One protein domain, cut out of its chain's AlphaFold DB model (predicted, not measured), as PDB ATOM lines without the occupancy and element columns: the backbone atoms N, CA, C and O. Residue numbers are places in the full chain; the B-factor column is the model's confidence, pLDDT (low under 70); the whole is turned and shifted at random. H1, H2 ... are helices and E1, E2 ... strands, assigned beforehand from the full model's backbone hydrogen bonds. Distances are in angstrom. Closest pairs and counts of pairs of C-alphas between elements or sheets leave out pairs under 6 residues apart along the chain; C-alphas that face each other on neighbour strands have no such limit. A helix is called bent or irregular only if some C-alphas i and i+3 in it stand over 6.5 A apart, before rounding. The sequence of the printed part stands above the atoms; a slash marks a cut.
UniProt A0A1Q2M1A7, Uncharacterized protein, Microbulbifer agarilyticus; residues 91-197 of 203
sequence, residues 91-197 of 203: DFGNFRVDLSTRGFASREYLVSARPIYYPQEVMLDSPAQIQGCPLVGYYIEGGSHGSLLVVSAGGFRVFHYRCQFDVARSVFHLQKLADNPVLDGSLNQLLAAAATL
ATOM      1  N   ASP A  91      -3.855 -24.436  31.730       97.56
ATOM      2  CA  ASP A  91      -3.019 -25.578  31.331       97.56
ATOM      3  C   ASP A  91      -3.287 -26.065  29.890       97.56
ATOM      4  O   ASP A  91      -2.495 -26.825  29.335       97.56
ATOM      5  N   PHE A  92      -4.384 -25.618  29.264       98.00
ATOM      6  CA  PHE A  92      -4.728 -25.902  27.867       98.00
ATOM      7  C   PHE A  92      -4.253 -24.795  26.914       98.00
ATOM      8  O   PHE A  92      -4.499 -24.865  25.710       98.00
ATOM      9  N   GLY A  93      -3.589 -23.758  27.436       97.81
ATOM     10  CA  GLY A  93      -3.178 -22.585  26.672       97.81
ATOM     11  C   GLY A  93      -4.309 -21.581  26.418       97.81
ATOM     12  O   GLY A  93      -4.079 -20.587  25.727       97.81
ATOM     13  N   ASN A  94      -5.504 -21.791  26.978       98.44
ATOM     14  CA  ASN A  94      -6.627 -20.873  26.826       98.44
ATOM     15  C   ASN A  94      -6.517 -19.715  27.828       98.44
ATOM     16  O   ASN A  94      -5.971 -19.850  28.922       98.44
ATOM     17  N   PHE A  95      -7.056 -18.557  27.462       98.44
ATOM     18  CA  PHE A  95      -7.090 -17.380  28.326       98.44
ATOM     19  C   PHE A  95      -8.317 -17.440  29.229       98.44
ATOM     20  O   PHE A  95      -9.410 -17.776  28.774       98.44
ATOM     21  N   ARG A  96      -8.158 -17.075  30.500       97.88
ATOM     22  CA  ARG A  96      -9.203 -17.098  31.523       97.88
ATOM     23  C   ARG A  96      -9.168 -15.841  32.385       97.88
ATOM     24  O   ARG A  96      -8.098 -15.351  32.730       97.88
ATOM     25  N   VAL A  97     -10.336 -15.388  32.827       97.88
ATOM     26  CA  VAL A  97     -10.476 -14.423  33.925       97.88
ATOM     27  C   VAL A  97     -11.584 -14.849  34.891       97.88
ATOM     28  O   VAL A  97     -12.643 -15.314  34.466       97.88
ATOM     29  N   ASP A  98     -11.328 -14.705  36.196       96.50
ATOM     30  CA  ASP A  98     -12.342 -14.833  37.251       96.50
ATOM     31  C   ASP A  98     -13.069 -13.483  37.400       96.50
ATOM     32  O   ASP A  98     -12.459 -12.442  37.649       96.50
ATOM     33  N   LEU A  99     -14.381 -13.510  37.187       95.50
ATOM     34  CA  LEU A  99     -15.298 -12.372  37.202       95.50
ATOM     35  C   LEU A  99     -16.107 -12.301  38.511       95.50
ATOM     36  O   LEU A  99     -16.908 -11.385  38.696       95.50
ATOM     37  N   SER A 100     -15.904 -13.257  39.423       91.19
ATOM     38  CA  SER A 100     -16.681 -13.404  40.656       91.19
ATOM     39  C   SER A 100     -16.553 -12.173  41.556       91.19
ATOM     40  O   SER A 100     -15.461 -11.807  41.999       91.19
ATOM     41  N   THR A 101     -17.683 -11.569  41.921       85.69
ATOM     42  CA  THR A 101     -17.688 -10.474  42.897       85.69
ATOM     43  C   THR A 101     -17.640 -11.041  44.318       85.69
ATOM     44  O   THR A 101     -18.457 -11.884  44.695       85.69
ATOM     45  N   ARG A 102     -16.684 -10.586  45.140       81.50
ATOM     46  CA  ARG A 102     -16.553 -11.043  46.537       81.50
ATOM     47  C   ARG A 102     -17.858 -10.818  47.308       81.50
ATOM     48  O   ARG A 102     -18.422  -9.732  47.267       81.50
ATOM     49  N   GLY A 103     -18.296 -11.841  48.040       84.06
ATOM     50  CA  GLY A 103     -19.532 -11.820  48.830       84.06
ATOM     51  C   GLY A 103     -20.761 -12.384  48.110       84.06
ATOM     52  O   GLY A 103     -21.715 -12.759  48.786       84.06
ATOM     53  N   PHE A 104     -20.726 -12.527  46.782       84.19
ATOM     54  CA  PHE A 104     -21.794 -13.175  46.020       84.19
ATOM     55  C   PHE A 104     -21.645 -14.703  46.038       84.19
ATOM     56  O   PHE A 104     -20.553 -15.240  46.232       84.19
ATOM     57  N   ALA A 105     -22.768 -15.407  45.874       86.12
ATOM     58  CA  ALA A 105     -22.822 -16.871  45.903       86.12
ATOM     59  C   ALA A 105     -22.518 -17.530  44.543       86.12
ATOM     60  O   ALA A 105     -22.328 -18.746  44.489       86.12
ATOM     61  N   SER A 106     -22.494 -16.755  43.453       90.88
ATOM     62  CA  SER A 106     -22.051 -17.212  42.135       90.88
ATOM     63  C   SER A 106     -20.541 -17.042  41.968       90.88
ATOM     64  O   SER A 106     -19.938 -16.105  42.497       90.88
ATOM     65  N   ARG A 107     -19.937 -17.941  41.189       94.19
ATOM     66  CA  ARG A 107     -18.611 -17.745  40.603       94.19
ATOM     67  C   ARG A 107     -18.723 -17.698  39.094       94.19
ATOM     68  O   ARG A 107     -19.452 -18.493  38.506       94.19
ATOM     69  N   GLU A 108     -18.021 -16.762  38.481       96.38
ATOM     70  CA  GLU A 108     -18.155 -16.458  37.060       96.38
ATOM     71  C   GLU A 108     -16.779 -16.474  36.405       96.38
ATOM     72  O   GLU A 108     -15.840 -15.862  36.907       96.38
ATOM     73  N   TYR A 109     -16.655 -17.185  35.288       97.81
ATOM     74  CA  TYR A 109     -15.405 -17.339  34.555       97.81
ATOM     75  C   TYR A 109     -15.642 -17.072  33.077       97.81
ATOM     76  O   TYR A 109     -16.479 -17.725  32.454       97.81
ATOM     77  N   LEU A 110     -14.869 -16.155  32.501       98.44
ATOM     78  CA  LEU A 110     -14.752 -16.028  31.052       98.44
ATOM     79  C   LEU A 110     -13.500 -16.782  30.608       98.44
ATOM     80  O   LEU A 110     -12.418 -16.540  31.139       98.44
ATOM     81  N   VAL A 111     -13.660 -17.676  29.635       98.44
ATOM     82  CA  VAL A 111     -12.586 -18.449  28.997       98.44
ATOM     83  C   VAL A 111     -12.595 -18.166  27.493       98.44
ATOM     84  O   VAL A 111     -13.672 -18.050  26.906       98.44
ATOM     85  N   SER A 112     -11.432 -18.060  26.847       98.50
ATOM     86  CA  SER A 112     -11.324 -17.862  25.397       98.50
ATOM     87  C   SER A 112     -10.086 -18.524  24.786       98.50
ATOM     88  O   SER A 112      -9.028 -18.579  25.406       98.50
ATOM     89  N   ALA A 113     -10.219 -18.993  23.541       97.62
ATOM     90  CA  ALA A 113      -9.157 -19.682  22.793       97.62
ATOM     91  C   ALA A 113      -8.088 -18.740  22.202       97.62
ATOM     92  O   ALA A 113      -7.100 -19.182  21.621       97.62
ATOM     93  N   ARG A 114      -8.302 -17.428  22.313       97.31
ATOM     94  CA  ARG A 114      -7.374 -16.352  21.941       97.31
ATOM     95  C   ARG A 114      -7.397 -15.295  23.060       97.31
ATOM     96  O   ARG A 114      -8.298 -15.365  23.901       97.31
ATOM     97  N   PRO A 115      -6.450 -14.341  23.106       97.25
ATOM     98  CA  PRO A 115      -6.356 -13.349  24.172       97.25
ATOM     99  C   PRO A 115      -7.686 -12.706  24.590       97.25
ATOM    100  O   PRO A 115      -8.439 -12.166  23.775       97.25
ATOM    101  N   ILE A 116      -7.926 -12.735  25.902       97.88
ATOM    102  CA  ILE A 116      -8.874 -11.856  26.587       97.88
ATOM    103  C   ILE A 116      -8.102 -10.592  26.966       97.88
ATOM    104  O   ILE A 116      -7.001 -10.684  27.506       97.88
ATOM    105  N   TYR A 117      -8.667  -9.415  26.722       96.06
ATOM    106  CA  TYR A 117      -8.053  -8.149  27.114       96.06
ATOM    107  C   TYR A 117      -9.077  -7.162  27.672       96.06
ATOM    108  O   TYR A 117     -10.275  -7.240  27.401       96.06
ATOM    109  N   TYR A 118      -8.595  -6.219  28.475       95.62
ATOM    110  CA  TYR A 118      -9.293  -4.962  28.724       95.62
ATOM    111  C   TYR A 118      -8.689  -3.906  27.778       95.62
ATOM    112  O   TYR A 118      -7.501  -4.019  27.469       95.62
ATOM    113  N   PRO A 119      -9.440  -2.923  27.253       92.06
ATOM    114  CA  PRO A 119      -8.842  -1.889  26.415       92.06
ATOM    115  C   PRO A 119      -7.968  -0.957  27.262       92.06
ATOM    116  O   PRO A 119      -8.341  -0.588  28.377       92.06
ATOM    117  N   GLN A 120      -6.822  -0.546  26.722       90.19
ATOM    118  CA  GLN A 120      -6.009   0.518  27.320       90.19
ATOM    119  C   GLN A 120      -6.731   1.869  27.192       90.19
ATOM    120  O   GLN A 120      -7.590   2.014  26.323       90.19
ATOM    121  N   GLU A 121      -6.360   2.875  27.993       85.81
ATOM    122  CA  GLU A 121      -6.988   4.214  27.964       85.81
ATOM    123  C   GLU A 121      -7.052   4.789  26.535       85.81
ATOM    124  O   GLU A 121      -8.130   5.129  26.052       85.81
ATOM    125  N   VAL A 122      -5.946   4.718  25.786       87.44
ATOM    126  CA  VAL A 122      -5.869   5.163  24.377       87.44
ATOM    127  C   VAL A 122      -6.823   4.428  23.420       87.44
ATOM    128  O   VAL A 122      -7.224   4.984  22.401       87.44
ATOM    129  N   MET A 123      -7.208   3.186  23.733       87.69
ATOM    130  CA  MET A 123      -8.166   2.406  22.939       87.69
ATOM    131  C   MET A 123      -9.618   2.743  23.302       87.69
ATOM    132  O   MET A 123     -10.505   2.575  22.467       87.69
ATOM    133  N   LEU A 124      -9.870   3.222  24.527       83.62
ATOM    134  CA  LEU A 124     -11.180   3.731  24.942       83.62
ATOM    135  C   LEU A 124     -11.488   5.065  24.243       83.62
ATOM    136  O   LEU A 124     -12.610   5.256  23.777       83.62
ATOM    137  N   ASP A 125     -10.478   5.925  24.087       87.25
ATOM    138  CA  ASP A 125     -10.575   7.183  23.329       87.25
ATOM    139  C   ASP A 125     -10.674   6.966  21.806       87.25
ATOM    140  O   ASP A 125     -11.108   7.849  21.066       87.25
ATOM    141  N   SER A 126     -10.271   5.792  21.307       89.75
ATOM    142  CA  SER A 126     -10.304   5.434  19.883       89.75
ATOM    143  C   SER A 126     -10.894   4.034  19.651       89.75
ATOM    144  O   SER A 126     -10.153   3.106  19.309       89.75
ATOM    145  N   PRO A 127     -12.232   3.861  19.742       84.19
ATOM    146  CA  PRO A 127     -12.890   2.552  19.647       84.19
ATOM    147  C   PRO A 127     -12.588   1.754  18.368       84.19
ATOM    148  O   PRO A 127     -12.657   0.529  18.381       84.19
ATOM    149  N   ALA A 128     -12.195   2.420  17.276       86.56
ATOM    150  CA  ALA A 128     -11.754   1.774  16.036       86.56
ATOM    151  C   ALA A 128     -10.487   0.900  16.195       86.56
ATOM    152  O   ALA A 128     -10.211   0.063  15.339       86.56
ATOM    153  N   GLN A 129      -9.721   1.070  17.279       88.69
ATOM    154  CA  GLN A 129      -8.563   0.228  17.605       88.69
ATOM    155  C   GLN A 129      -8.957  -1.099  18.282       88.69
ATOM    156  O   GLN A 129      -8.119  -1.990  18.419       88.69
ATOM    157  N   ILE A 130     -10.211  -1.252  18.719       92.12
ATOM    158  CA  ILE A 130     -10.677  -2.430  19.458       92.12
ATOM    159  C   ILE A 130     -11.006  -3.564  18.476       92.12
ATOM    160  O   ILE A 130     -12.072  -3.611  17.863       92.12
ATOM    161  N   GLN A 131     -10.078  -4.514  18.343       94.81
ATOM    162  CA  GLN A 131     -10.194  -5.668  17.442       94.81
ATOM    163  C   GLN A 131     -10.801  -6.887  18.152       94.81
ATOM    164  O   GLN A 131     -10.168  -7.935  18.312       94.81
ATOM    165  N   GLY A 132     -12.015  -6.742  18.678       96.44
ATOM    166  CA  GLY A 132     -12.636  -7.795  19.473       96.44
ATOM    167  C   GLY A 132     -14.063  -7.506  19.904       96.44
ATOM    168  O   GLY A 132     -14.598  -6.422  19.695       96.44
ATOM    169  N   CYS A 133     -14.677  -8.505  20.527       97.56
ATOM    170  CA  CYS A 133     -16.069  -8.465  20.948       97.56
ATOM    171  C   CYS A 133     -16.181  -8.271  22.465       97.56
ATOM    172  O   CYS A 133     -15.547  -9.035  23.200       97.56
ATOM    173  N   PRO A 134     -17.004  -7.324  22.954       96.31
ATOM    174  CA  PRO A 134     -17.195  -7.110  24.383       96.31
ATOM    175  C   PRO A 134     -17.977  -8.270  25.015       96.31
ATOM    176  O   PRO A 134     -19.080  -8.593  24.581       96.31
ATOM    177  N   LEU A 135     -17.430  -8.870  26.073       95.81
ATOM    178  CA  LEU A 135     -18.042  -9.948  26.847       95.81
ATOM    179  C   LEU A 135     -17.719  -9.773  28.342       95.81
ATOM    180  O   LEU A 135     -16.563  -9.801  28.751       95.81
ATOM    181  N   VAL A 136     -18.760  -9.545  29.151       94.00
ATOM    182  CA  VAL A 136     -18.713  -9.356  30.623       94.00
ATOM    183  C   VAL A 136     -17.625  -8.376  31.107       94.00
ATOM    184  O   VAL A 136     -16.879  -8.624  32.054       94.00
ATOM    185  N   GLY A 137     -17.527  -7.221  30.443       93.31
ATOM    186  CA  GLY A 137     -16.582  -6.162  30.817       93.31
ATOM    187  C   GLY A 137     -15.121  -6.446  30.455       93.31
ATOM    188  O   GLY A 137     -14.238  -5.789  31.002       93.31
ATOM    189  N   TYR A 138     -14.880  -7.399  29.555       97.19
ATOM    190  CA  TYR A 138     -13.627  -7.637  28.836       97.19
ATOM    191  C   TYR A 138     -13.909  -7.705  27.330       97.19
ATOM    192  O   TYR A 138     -15.065  -7.659  26.914       97.19
ATOM    193  N   TYR A 139     -12.866  -7.832  26.515       97.56
ATOM    194  CA  TYR A 139     -12.956  -8.120  25.089       97.56
ATOM    195  C   TYR A 139     -12.262  -9.446  24.782       97.56
ATOM    196  O   TYR A 139     -11.200  -9.738  25.329       97.56
ATOM    197  N   ILE A 140     -12.863 -10.238  23.896       97.56
ATOM    198  CA  ILE A 140     -12.222 -11.405  23.276       97.56
ATOM    199  C   ILE A 140     -11.795 -11.044  21.851       97.56
ATOM    200  O   ILE A 140     -12.535 -10.353  21.148       97.56
ATOM    201  N   GLU A 141     -10.609 -11.481  21.427       96.69
ATOM    202  CA  GLU A 141     -10.056 -11.133  20.110       96.69
ATOM    203  C   GLU A 141     -10.961 -11.566  18.936       96.69
ATOM    204  O   GLU A 141     -11.676 -12.574  19.000       96.69
ATOM    205  N   GLY A 142     -10.896 -10.826  17.826       96.44
ATOM    206  CA  GLY A 142     -11.546 -11.177  16.565       96.44
ATOM    207  C   GLY A 142     -11.304 -12.631  16.135       96.44
ATOM    208  O   GLY A 142     -10.194 -13.162  16.222       96.44
ATOM    209  N   GLY A 143     -12.366 -13.308  15.691       95.31
ATOM    210  CA  GLY A 143     -12.327 -14.716  15.284       95.31
ATOM    211  C   GLY A 143     -12.270 -15.726  16.436       95.31
ATOM    212  O   GLY A 143     -12.412 -16.923  16.179       95.31
ATOM    213  N   SER A 144     -12.087 -15.280  17.687       97.62
ATOM    214  CA  SER A 144     -11.957 -16.162  18.849       97.62
ATOM    215  C   SER A 144     -13.259 -16.874  19.220       97.62
ATOM    216  O   SER A 144     -14.360 -16.359  19.016       97.62
ATOM    217  N   HIS A 145     -13.112 -18.040  19.847       98.25
ATOM    218  CA  HIS A 145     -14.174 -18.718  20.581       98.25
ATOM    219  C   HIS A 145     -14.093 -18.328  22.061       98.25
ATOM    220  O   HIS A 145     -13.003 -18.243  22.631       98.25
ATOM    221  N   GLY A 146     -15.241 -18.100  22.694       98.19
ATOM    222  CA  GLY A 146     -15.355 -17.719  24.098       98.19
ATOM    223  C   GLY A 146     -16.473 -18.482  24.800       98.19
ATOM    224  O   GLY A 146     -17.487 -18.815  24.188       98.19
ATOM    225  N   SER A 147     -16.297 -18.751  26.088       98.56
ATOM    226  CA  SER A 147     -17.304 -19.381  26.940       98.56
ATOM    227  C   SER A 147     -17.397 -18.633  28.266       98.56
ATOM    228  O   SER A 147     -16.384 -18.425  28.934       98.56
ATOM    229  N   LEU A 148     -18.612 -18.250  28.657       98.38
ATOM    230  CA  LEU A 148     -18.924 -17.755  29.996       98.38
ATOM    231  C   LEU A 148     -19.485 -18.912  30.824       98.38
ATOM    232  O   LEU A 148     -20.566 -19.419  30.524       98.38
ATOM    233  N   LEU A 149     -18.759 -19.316  31.862       98.12
ATOM    234  CA  LEU A 149     -19.181 -20.299  32.852       98.12
ATOM    235  C   LEU A 149     -19.677 -19.572  34.106       98.12
ATOM    236  O   LEU A 149     -18.931 -18.812  34.720       98.12
ATOM    237  N   VAL A 150     -20.916 -19.844  34.507       96.94
ATOM    238  CA  VAL A 150     -21.520 -19.364  35.755       96.94
ATOM    239  C   VAL A 150     -21.775 -20.570  36.652       96.94
ATOM    240  O   VAL A 150     -22.573 -21.438  36.302       96.94
ATOM    241  N   VAL A 151     -21.117 -20.633  37.808       95.31
ATOM    242  CA  VAL A 151     -21.309 -21.675  38.826       95.31
ATOM    243  C   VAL A 151     -22.058 -21.096  40.021       95.31
ATOM    244  O   VAL A 151     -21.788 -19.980  40.456       95.31
ATOM    245  N   SER A 152     -23.004 -21.855  40.563       92.81
ATOM    246  CA  SER A 152     -23.840 -21.480  41.705       92.81
ATOM    247  C   SER A 152     -24.130 -22.702  42.583       92.81
ATOM    248  O   SER A 152     -23.876 -23.836  42.179       92.81
ATOM    249  N   ALA A 153     -24.726 -22.498  43.761       87.06
ATOM    250  CA  ALA A 153     -25.103 -23.598  44.657       87.06
ATOM    251  C   ALA A 153     -26.081 -24.617  44.025       87.06
ATOM    252  O   ALA A 153     -26.092 -25.777  44.423       87.06
ATOM    253  N   GLY A 154     -26.884 -24.199  43.038       87.00
ATOM    254  CA  GLY A 154     -27.826 -25.062  42.311       87.00
ATOM    255  C   GLY A 154     -27.248 -25.735  41.059       87.00
ATOM    256  O   GLY A 154     -28.013 -26.277  40.267       87.00
ATOM    257  N   GLY A 155     -25.931 -25.657  40.839       93.75
ATOM    258  CA  GLY A 155     -25.258 -26.143  39.634       93.75
ATOM    259  C   GLY A 155     -24.706 -25.013  38.760       93.75
ATOM    260  O   GLY A 155     -24.533 -23.877  39.212       93.75
ATOM    261  N   PHE A 156     -24.408 -25.330  37.501       96.12
ATOM    262  CA  PHE A 156     -23.711 -24.434  36.578       96.12
ATOM    263  C   PHE A 156     -24.495 -24.167  35.286       96.12
ATOM    264  O   PHE A 156     -25.402 -24.910  34.912       96.12
ATOM    265  N   ARG A 157     -24.126 -23.092  34.589       97.56
ATOM    266  CA  ARG A 157     -24.576 -22.752  33.235       97.56
ATOM    267  C   ARG A 157     -23.368 -22.329  32.409       97.56
ATOM    268  O   ARG A 157     -22.506 -21.618  32.921       97.56
ATOM    269  N   VAL A 158     -23.331 -22.730  31.143       98.19
ATOM    270  CA  VAL A 158     -22.303 -22.296  30.191       98.19
ATOM    271  C   VAL A 158     -22.974 -21.592  29.020       98.19
ATOM    272  O   VAL A 158     -24.022 -22.027  28.541       98.19
ATOM    273  N   PHE A 159     -22.385 -20.487  28.577       98.38
ATOM    274  CA  PHE A 159     -22.825 -19.730  27.411       98.38
ATOM    275  C   PHE A 159     -21.665 -19.623  26.427       98.38
ATOM    276  O   PHE A 159     -20.622 -19.060  26.758       98.38
ATOM    277  N   HIS A 160     -21.851 -20.171  25.230       98.50
ATOM    278  CA  HIS A 160     -20.821 -20.257  24.202       98.50
ATOM    279  C   HIS A 160     -20.991 -19.164  23.147       98.50
ATOM    280  O   HIS A 160     -22.111 -18.859  22.725       98.50
ATOM    281  N   TYR A 161     -19.874 -18.594  22.701       98.44
ATOM    282  CA  TYR A 161     -19.836 -17.500  21.740       98.44
ATOM    283  C   TYR A 161     -18.655 -17.628  20.774       98.44
ATOM    284  O   TYR A 161     -17.596 -18.152  21.120       98.44
ATOM    285  N   ARG A 162     -18.805 -17.051  19.583       98.19
ATOM    286  CA  ARG A 162     -17.715 -16.753  18.654       98.19
ATOM    287  C   ARG A 162     -17.709 -15.264  18.352       98.19
ATOM    288  O   ARG A 162     -18.751 -14.700  18.027       98.19
ATOM    289  N   CYS A 163     -16.545 -14.633  18.435       98.19
ATOM    290  CA  CYS A 163     -16.376 -13.260  17.988       98.19
ATOM    291  C   CYS A 163     -16.188 -13.229  16.470       98.19
ATOM    292  O   CYS A 163     -15.257 -13.842  15.948       98.19
ATOM    293  N   GLN A 164     -17.062 -12.526  15.753       97.75
ATOM    294  CA  GLN A 164     -17.011 -12.410  14.295       97.75
ATOM    295  C   GLN A 164     -16.978 -10.952  13.860       97.75
ATOM    296  O   GLN A 164     -17.617 -10.099  14.469       97.75
ATOM    297  N   PHE A 165     -16.239 -10.676  12.789       96.81
ATOM    298  CA  PHE A 165     -16.259  -9.382  12.122       96.81
ATOM    299  C   PHE A 165     -17.358  -9.383  11.054       96.81
ATOM    300  O   PHE A 165     -17.320 -10.184  10.121       96.81
ATOM    301  N   ASP A 166     -18.343  -8.502  11.203       95.81
ATOM    302  CA  ASP A 166     -19.339  -8.213  10.173       95.81
ATOM    303  C   ASP A 166     -18.740  -7.190   9.202       95.81
ATOM    304  O   ASP A 166     -18.606  -6.013   9.535       95.81
ATOM    305  N   VAL A 167     -18.384  -7.646   7.998       95.88
ATOM    306  CA  VAL A 167     -17.793  -6.808   6.940       95.88
ATOM    307  C   VAL A 167     -18.775  -5.746   6.431       95.88
ATOM    308  O   VAL A 167     -18.348  -4.657   6.066       95.88
ATOM    309  N   ALA A 168     -20.082  -6.024   6.419       96.06
ATOM    310  CA  ALA A 168     -21.083  -5.083   5.914       96.06
ATOM    311  C   ALA A 168     -21.316  -3.913   6.882       96.06
ATOM    312  O   ALA A 168     -21.677  -2.817   6.457       96.06
ATOM    313  N   ARG A 169     -21.106  -4.143   8.183       93.12
ATOM    314  CA  ARG A 169     -21.216  -3.120   9.236       93.12
ATOM    315  C   ARG A 169     -19.868  -2.585   9.721       93.12
ATOM    316  O   ARG A 169     -19.853  -1.609  10.462       93.12
ATOM    317  N   SER A 170     -18.762  -3.219   9.337       93.12
ATOM    318  CA  SER A 170     -17.406  -2.972   9.843       93.12
ATOM    319  C   SER A 170     -17.290  -3.041  11.375       93.12
ATOM    320  O   SER A 170     -16.580  -2.242  11.984       93.12
ATOM    321  N   VAL A 171     -17.986  -3.993  12.017       94.56
ATOM    322  CA  VAL A 171     -17.976  -4.166  13.485       94.56
ATOM    323  C   VAL A 171     -17.781  -5.615  13.919       94.56
ATOM    324  O   VAL A 171     -18.203  -6.557  13.250       94.56
ATOM    325  N   PHE A 172     -17.196  -5.793  15.101       96.31
ATOM    326  CA  PHE A 172     -17.138  -7.080  15.788       96.31
ATOM    327  C   PHE A 172     -18.443  -7.361  16.552       96.31
ATOM    328  O   PHE A 172     -18.971  -6.485  17.236       96.31
ATOM    329  N   HIS A 173     -18.957  -8.589  16.463       96.44
ATOM    330  CA  HIS A 173     -20.156  -9.035  17.176       96.44
ATOM    331  C   HIS A 173     -20.001 -10.454  17.745       96.44
ATOM    332  O   HIS A 173     -19.302 -11.301  17.185       96.44
ATOM    333  N   LEU A 174     -20.680 -10.727  18.864       97.44
ATOM    334  CA  LEU A 174     -20.770 -12.072  19.434       97.44
ATOM    335  C   LEU A 174     -21.878 -12.869  18.737       97.44
ATOM    336  O   LEU A 174     -23.062 -12.589  18.926       97.44
ATOM    337  N   GLN A 175     -21.506 -13.912  18.000       98.06
ATOM    338  CA  GLN A 175     -22.435 -14.963  17.602       98.06
ATOM    339  C   GLN A 175     -22.556 -15.972  18.749       98.06
ATOM    340  O   GLN A 175     -21.550 -16.525  19.188       98.06
ATOM    341  N   LYS A 176     -23.771 -16.240  19.240       98.06
ATOM    342  CA  LYS A 176     -24.013 -17.323  20.207       98.06
ATOM    343  C   LYS A 176     -23.875 -18.688  19.519       98.06
ATOM    344  O   LYS A 176     -24.402 -18.872  18.424       98.06
ATOM    345  N   LEU A 177     -23.217 -19.633  20.183       98.25
ATOM    346  CA  LEU A 177     -23.058 -21.021  19.740       98.25
ATOM    347  C   LEU A 177     -23.916 -21.978  20.585       98.25
ATOM    348  O   LEU A 177     -24.400 -21.608  21.659       98.25
ATOM    349  N   ALA A 178     -24.098 -23.205  20.092       97.94
ATOM    350  CA  ALA A 178     -24.707 -24.295  20.856       97.94
ATOM    351  C   ALA A 178     -23.694 -24.939  21.822       97.94
ATOM    352  O   ALA A 178     -24.026 -25.197  22.976       97.94
ATOM    353  N   ASP A 179     -22.464 -25.127  21.351       97.94
ATOM    354  CA  ASP A 179     -21.335 -25.796  21.993       97.94
ATOM    355  C   ASP A 179     -20.013 -25.052  21.704       97.94
ATOM    356  O   ASP A 179     -19.984 -24.049  20.980       97.94
ATOM    357  N   ASN A 180     -18.908 -25.492  22.317       97.62
ATOM    358  CA  ASN A 180     -17.572 -24.936  22.071       97.62
ATOM    359  C   ASN A 180     -16.458 -25.949  22.423       97.62
ATOM    360  O   ASN A 180     -15.738 -25.737  23.405       97.62
ATOM    361  N   PRO A 181     -16.278 -27.019  21.624       97.56
ATOM    362  CA  PRO A 181     -15.375 -28.129  21.954       97.56
ATOM    363  C   PRO A 181     -13.902 -27.718  22.117       97.56
ATOM    364  O   PRO A 181     -13.131 -28.402  22.784       97.56
ATOM    365  N   VAL A 182     -13.507 -26.567  21.562       97.31
ATOM    366  CA  VAL A 182     -12.163 -25.982  21.724       97.31
ATOM    367  C   VAL A 182     -11.862 -25.629  23.191       97.31
ATOM    368  O   VAL A 182     -10.702 -25.627  23.595       97.31
ATOM    369  N   LEU A 183     -12.891 -25.341  23.999       98.19
ATOM    370  CA  LEU A 183     -12.754 -24.928  25.400       98.19
ATOM    371  C   LEU A 183     -13.179 -26.003  26.414       98.19
ATOM    372  O   LEU A 183     -13.137 -25.738  27.617       98.19
ATOM    373  N   ASP A 184     -13.558 -27.207  25.972       97.94
ATOM    374  CA  ASP A 184     -14.086 -28.255  26.857       97.94
ATOM    375  C   ASP A 184     -13.096 -28.662  27.957       97.94
ATOM    376  O   ASP A 184     -13.500 -28.849  29.102       97.94
ATOM    377  N   GLY A 185     -11.795 -28.746  27.653       98.06
ATOM    378  CA  GLY A 185     -10.754 -29.041  28.648       98.06
ATOM    379  C   GLY A 185     -10.747 -28.027  29.797       98.06
ATOM    380  O   GLY A 185     -10.930 -28.391  30.961       98.06
ATOM    381  N   SER A 186     -10.631 -26.741  29.456       98.31
ATOM    382  CA  SER A 186     -10.655 -25.616  30.399       98.31
ATOM    383  C   SER A 186     -11.950 -25.545  31.213       98.31
ATOM    384  O   SER A 186     -11.924 -25.299  32.420       98.31
ATOM    385  N   LEU A 187     -13.099 -25.771  30.566       98.38
ATOM    386  CA  LEU A 187     -14.408 -25.754  31.218       98.38
ATOM    387  C   LEU A 187     -14.563 -26.921  32.199       98.38
ATOM    388  O   LEU A 187     -14.974 -26.705  33.337       98.38
ATOM    389  N   ASN A 188     -14.175 -28.134  31.803       97.81
ATOM    390  CA  ASN A 188     -14.223 -29.312  32.668       97.81
ATOM    391  C   ASN A 188     -13.275 -29.180  33.870       97.81
ATOM    392  O   ASN A 188     -13.661 -29.515  34.991       97.81
ATOM    393  N   GLN A 189     -12.076 -28.620  33.676       97.38
ATOM    394  CA  GLN A 189     -11.153 -28.318  34.773       97.38
ATOM    395  C   GLN A 189     -11.767 -27.319  35.770       97.38
ATOM    396  O   GLN A 189     -11.694 -27.532  36.982       97.38
ATOM    397  N   LEU A 190     -12.409 -26.253  35.280       96.50
ATOM    398  CA  LEU A 190     -13.084 -25.270  36.133       96.50
ATOM    399  C   LEU A 190     -14.273 -25.860  36.895       96.50
ATOM    400  O   LEU A 190     -14.452 -25.550  38.071       96.50
ATOM    401  N   LEU A 191     -15.064 -26.723  36.259       95.75
ATOM    402  CA  LEU A 191     -16.180 -27.413  36.908       95.75
ATOM    403  C   LEU A 191     -15.694 -28.362  38.012       95.75
ATOM    404  O   LEU A 191     -16.236 -28.334  39.117       95.75
ATOM    405  N   ALA A 192     -14.630 -29.129  37.757       94.88
ATOM    406  CA  ALA A 192     -13.998 -29.979  38.766       94.88
ATOM    407  C   ALA A 192     -13.441 -29.157  39.945       94.88
ATOM    408  O   ALA A 192     -13.657 -29.510  41.104       94.88
ATOM    409  N   ALA A 193     -12.788 -28.023  39.667       92.00
ATOM    410  CA  ALA A 193     -12.279 -27.113  40.695       92.00
ATOM    411  C   ALA A 193     -13.394 -26.396  41.483       92.00
ATOM    412  O   ALA A 193     -13.203 -26.056  42.647       92.00
ATOM    413  N   ALA A 194     -14.562 -26.165  40.880       87.81
ATOM    414  CA  ALA A 194     -15.697 -25.569  41.575       87.81
ATOM    415  C   ALA A 194     -16.460 -26.585  42.445       87.81
ATOM    416  O   ALA A 194     -16.997 -26.208  43.485       87.81
ATOM    417  N   ALA A 195     -16.459 -27.871  42.072       84.62
ATOM    418  CA  ALA A 195     -17.083 -28.947  42.845       84.62
ATOM    419  C   ALA A 195     -16.406 -29.211  44.207       84.62
ATOM    420  O   ALA A 195     -17.032 -29.780  45.098       84.62
ATOM    421  N   THR A 196     -15.150 -28.788  44.395       81.75
ATOM    422  CA  THR A 196     -14.421 -28.917  45.671       81.75
ATOM    423  C   THR A 196     -14.627 -27.733  46.622       81.75
ATOM    424  O   THR A 196     -14.118 -27.755  47.744       81.75
ATOM    425  N   LEU A 197     -15.378 -26.701  46.218       71.19
ATOM    426  CA  LEU A 197     -15.666 -25.558  47.082       71.19
ATOM    427  C   LEU A 197     -16.593 -25.989  48.233       71.19
ATOM    428  O   LEU A 197     -17.682 -26.507  47.978       71.19
TER     429      LEU A 197
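This is residues 91 to 197 of the 203 residues of an uncharacterized protein of Microbulbifer agarilyticus (UniProt A0A1Q2M1A7). Look first for a twisted sheet of five strands, with the helix H2 running along one face over E2 and E5, and with the small hairpin E3 and E4 packed through E3 on E6 and E7. The short helix H1 lies in the loop between E2 and E3, far from H2. The 107 printed residues hold two named helices and seven named strands, in the order E1 E2 H1 E3 E4 E5 E6 E7 H2. The large sheet has the order E1 - E2 - E5 - E6 - E7, all antiparallel, and the class is mixed, helices and strands. The whole is compact, with a radius of gyration of the C-alphas of 14.6 A and spans of 44 by 29 by 24 A.

Start in the large sheet with E6, the longest strand, residues 155 to 166, which runs 35.0 A from C-alpha 155 at (-25.258, -26.143, 39.634) to C-alpha 166 at (-19.339, -8.213, 10.173). Beside it find E5, residues 145 to 152, 23.4 A, and E7, residues 171 to 177, 18.7 A. Then find E2, residues 107 to 112, 16.9 A, and E1, residues 95 to 98. The second sheet is E3, residues 132 to 135, with E4, residues 138 to 141. H1 is residues 121 to 124, and H2 is residues 181 to 195, 21.0 A, ending with C-alpha 195 at (-17.083, -28.947, 42.845).

E5, E6 and E7 form a meander, each strand the antiparallel neighbour of the one before. Between E5 and E6 look at N 148 and O 159, 2.9 A; between E6 and E7, at N 164 and O 173, 2.9 A. On the other side of E5, N 109 of E2 is 2.9 A from O 149, and E1, an edge strand, forms a hairpin with E2, where N 97 and O 110 are 2.9 A apart. H2 makes two layers with this sheet, a helix on one face of it, at a height over the sheet of 8.7 A; on the local plane it stands at 18 degrees to E5, along the strands. The closest C-alphas of E5 and H2 are those of Ser 147 and Leu 183, 7.3 A apart. H2 is irregular, with C-alphas 182 and 185 7.7 A apart, and 9 of its 11 O i to N i+4 pairs are within hydrogen-bond range; H1 is too short for such a pair. In the hairpin of E3 and E4, N 135 and O 138 are 2.8 A apart. The closest C-alphas of E3 and E7 are those of Cys 133 and Phe 172, 5.4 A apart. H1 is not on the large sheet, and is apart from H2.

The C-alphas of Ala 168 and Thr 196, the two farthest apart, are 46.8 A from each other. The printed part has no cut and no long link. The mean pLDDT of the printed part is 94.4, that of H1 is 86, and no printed residue is under 70.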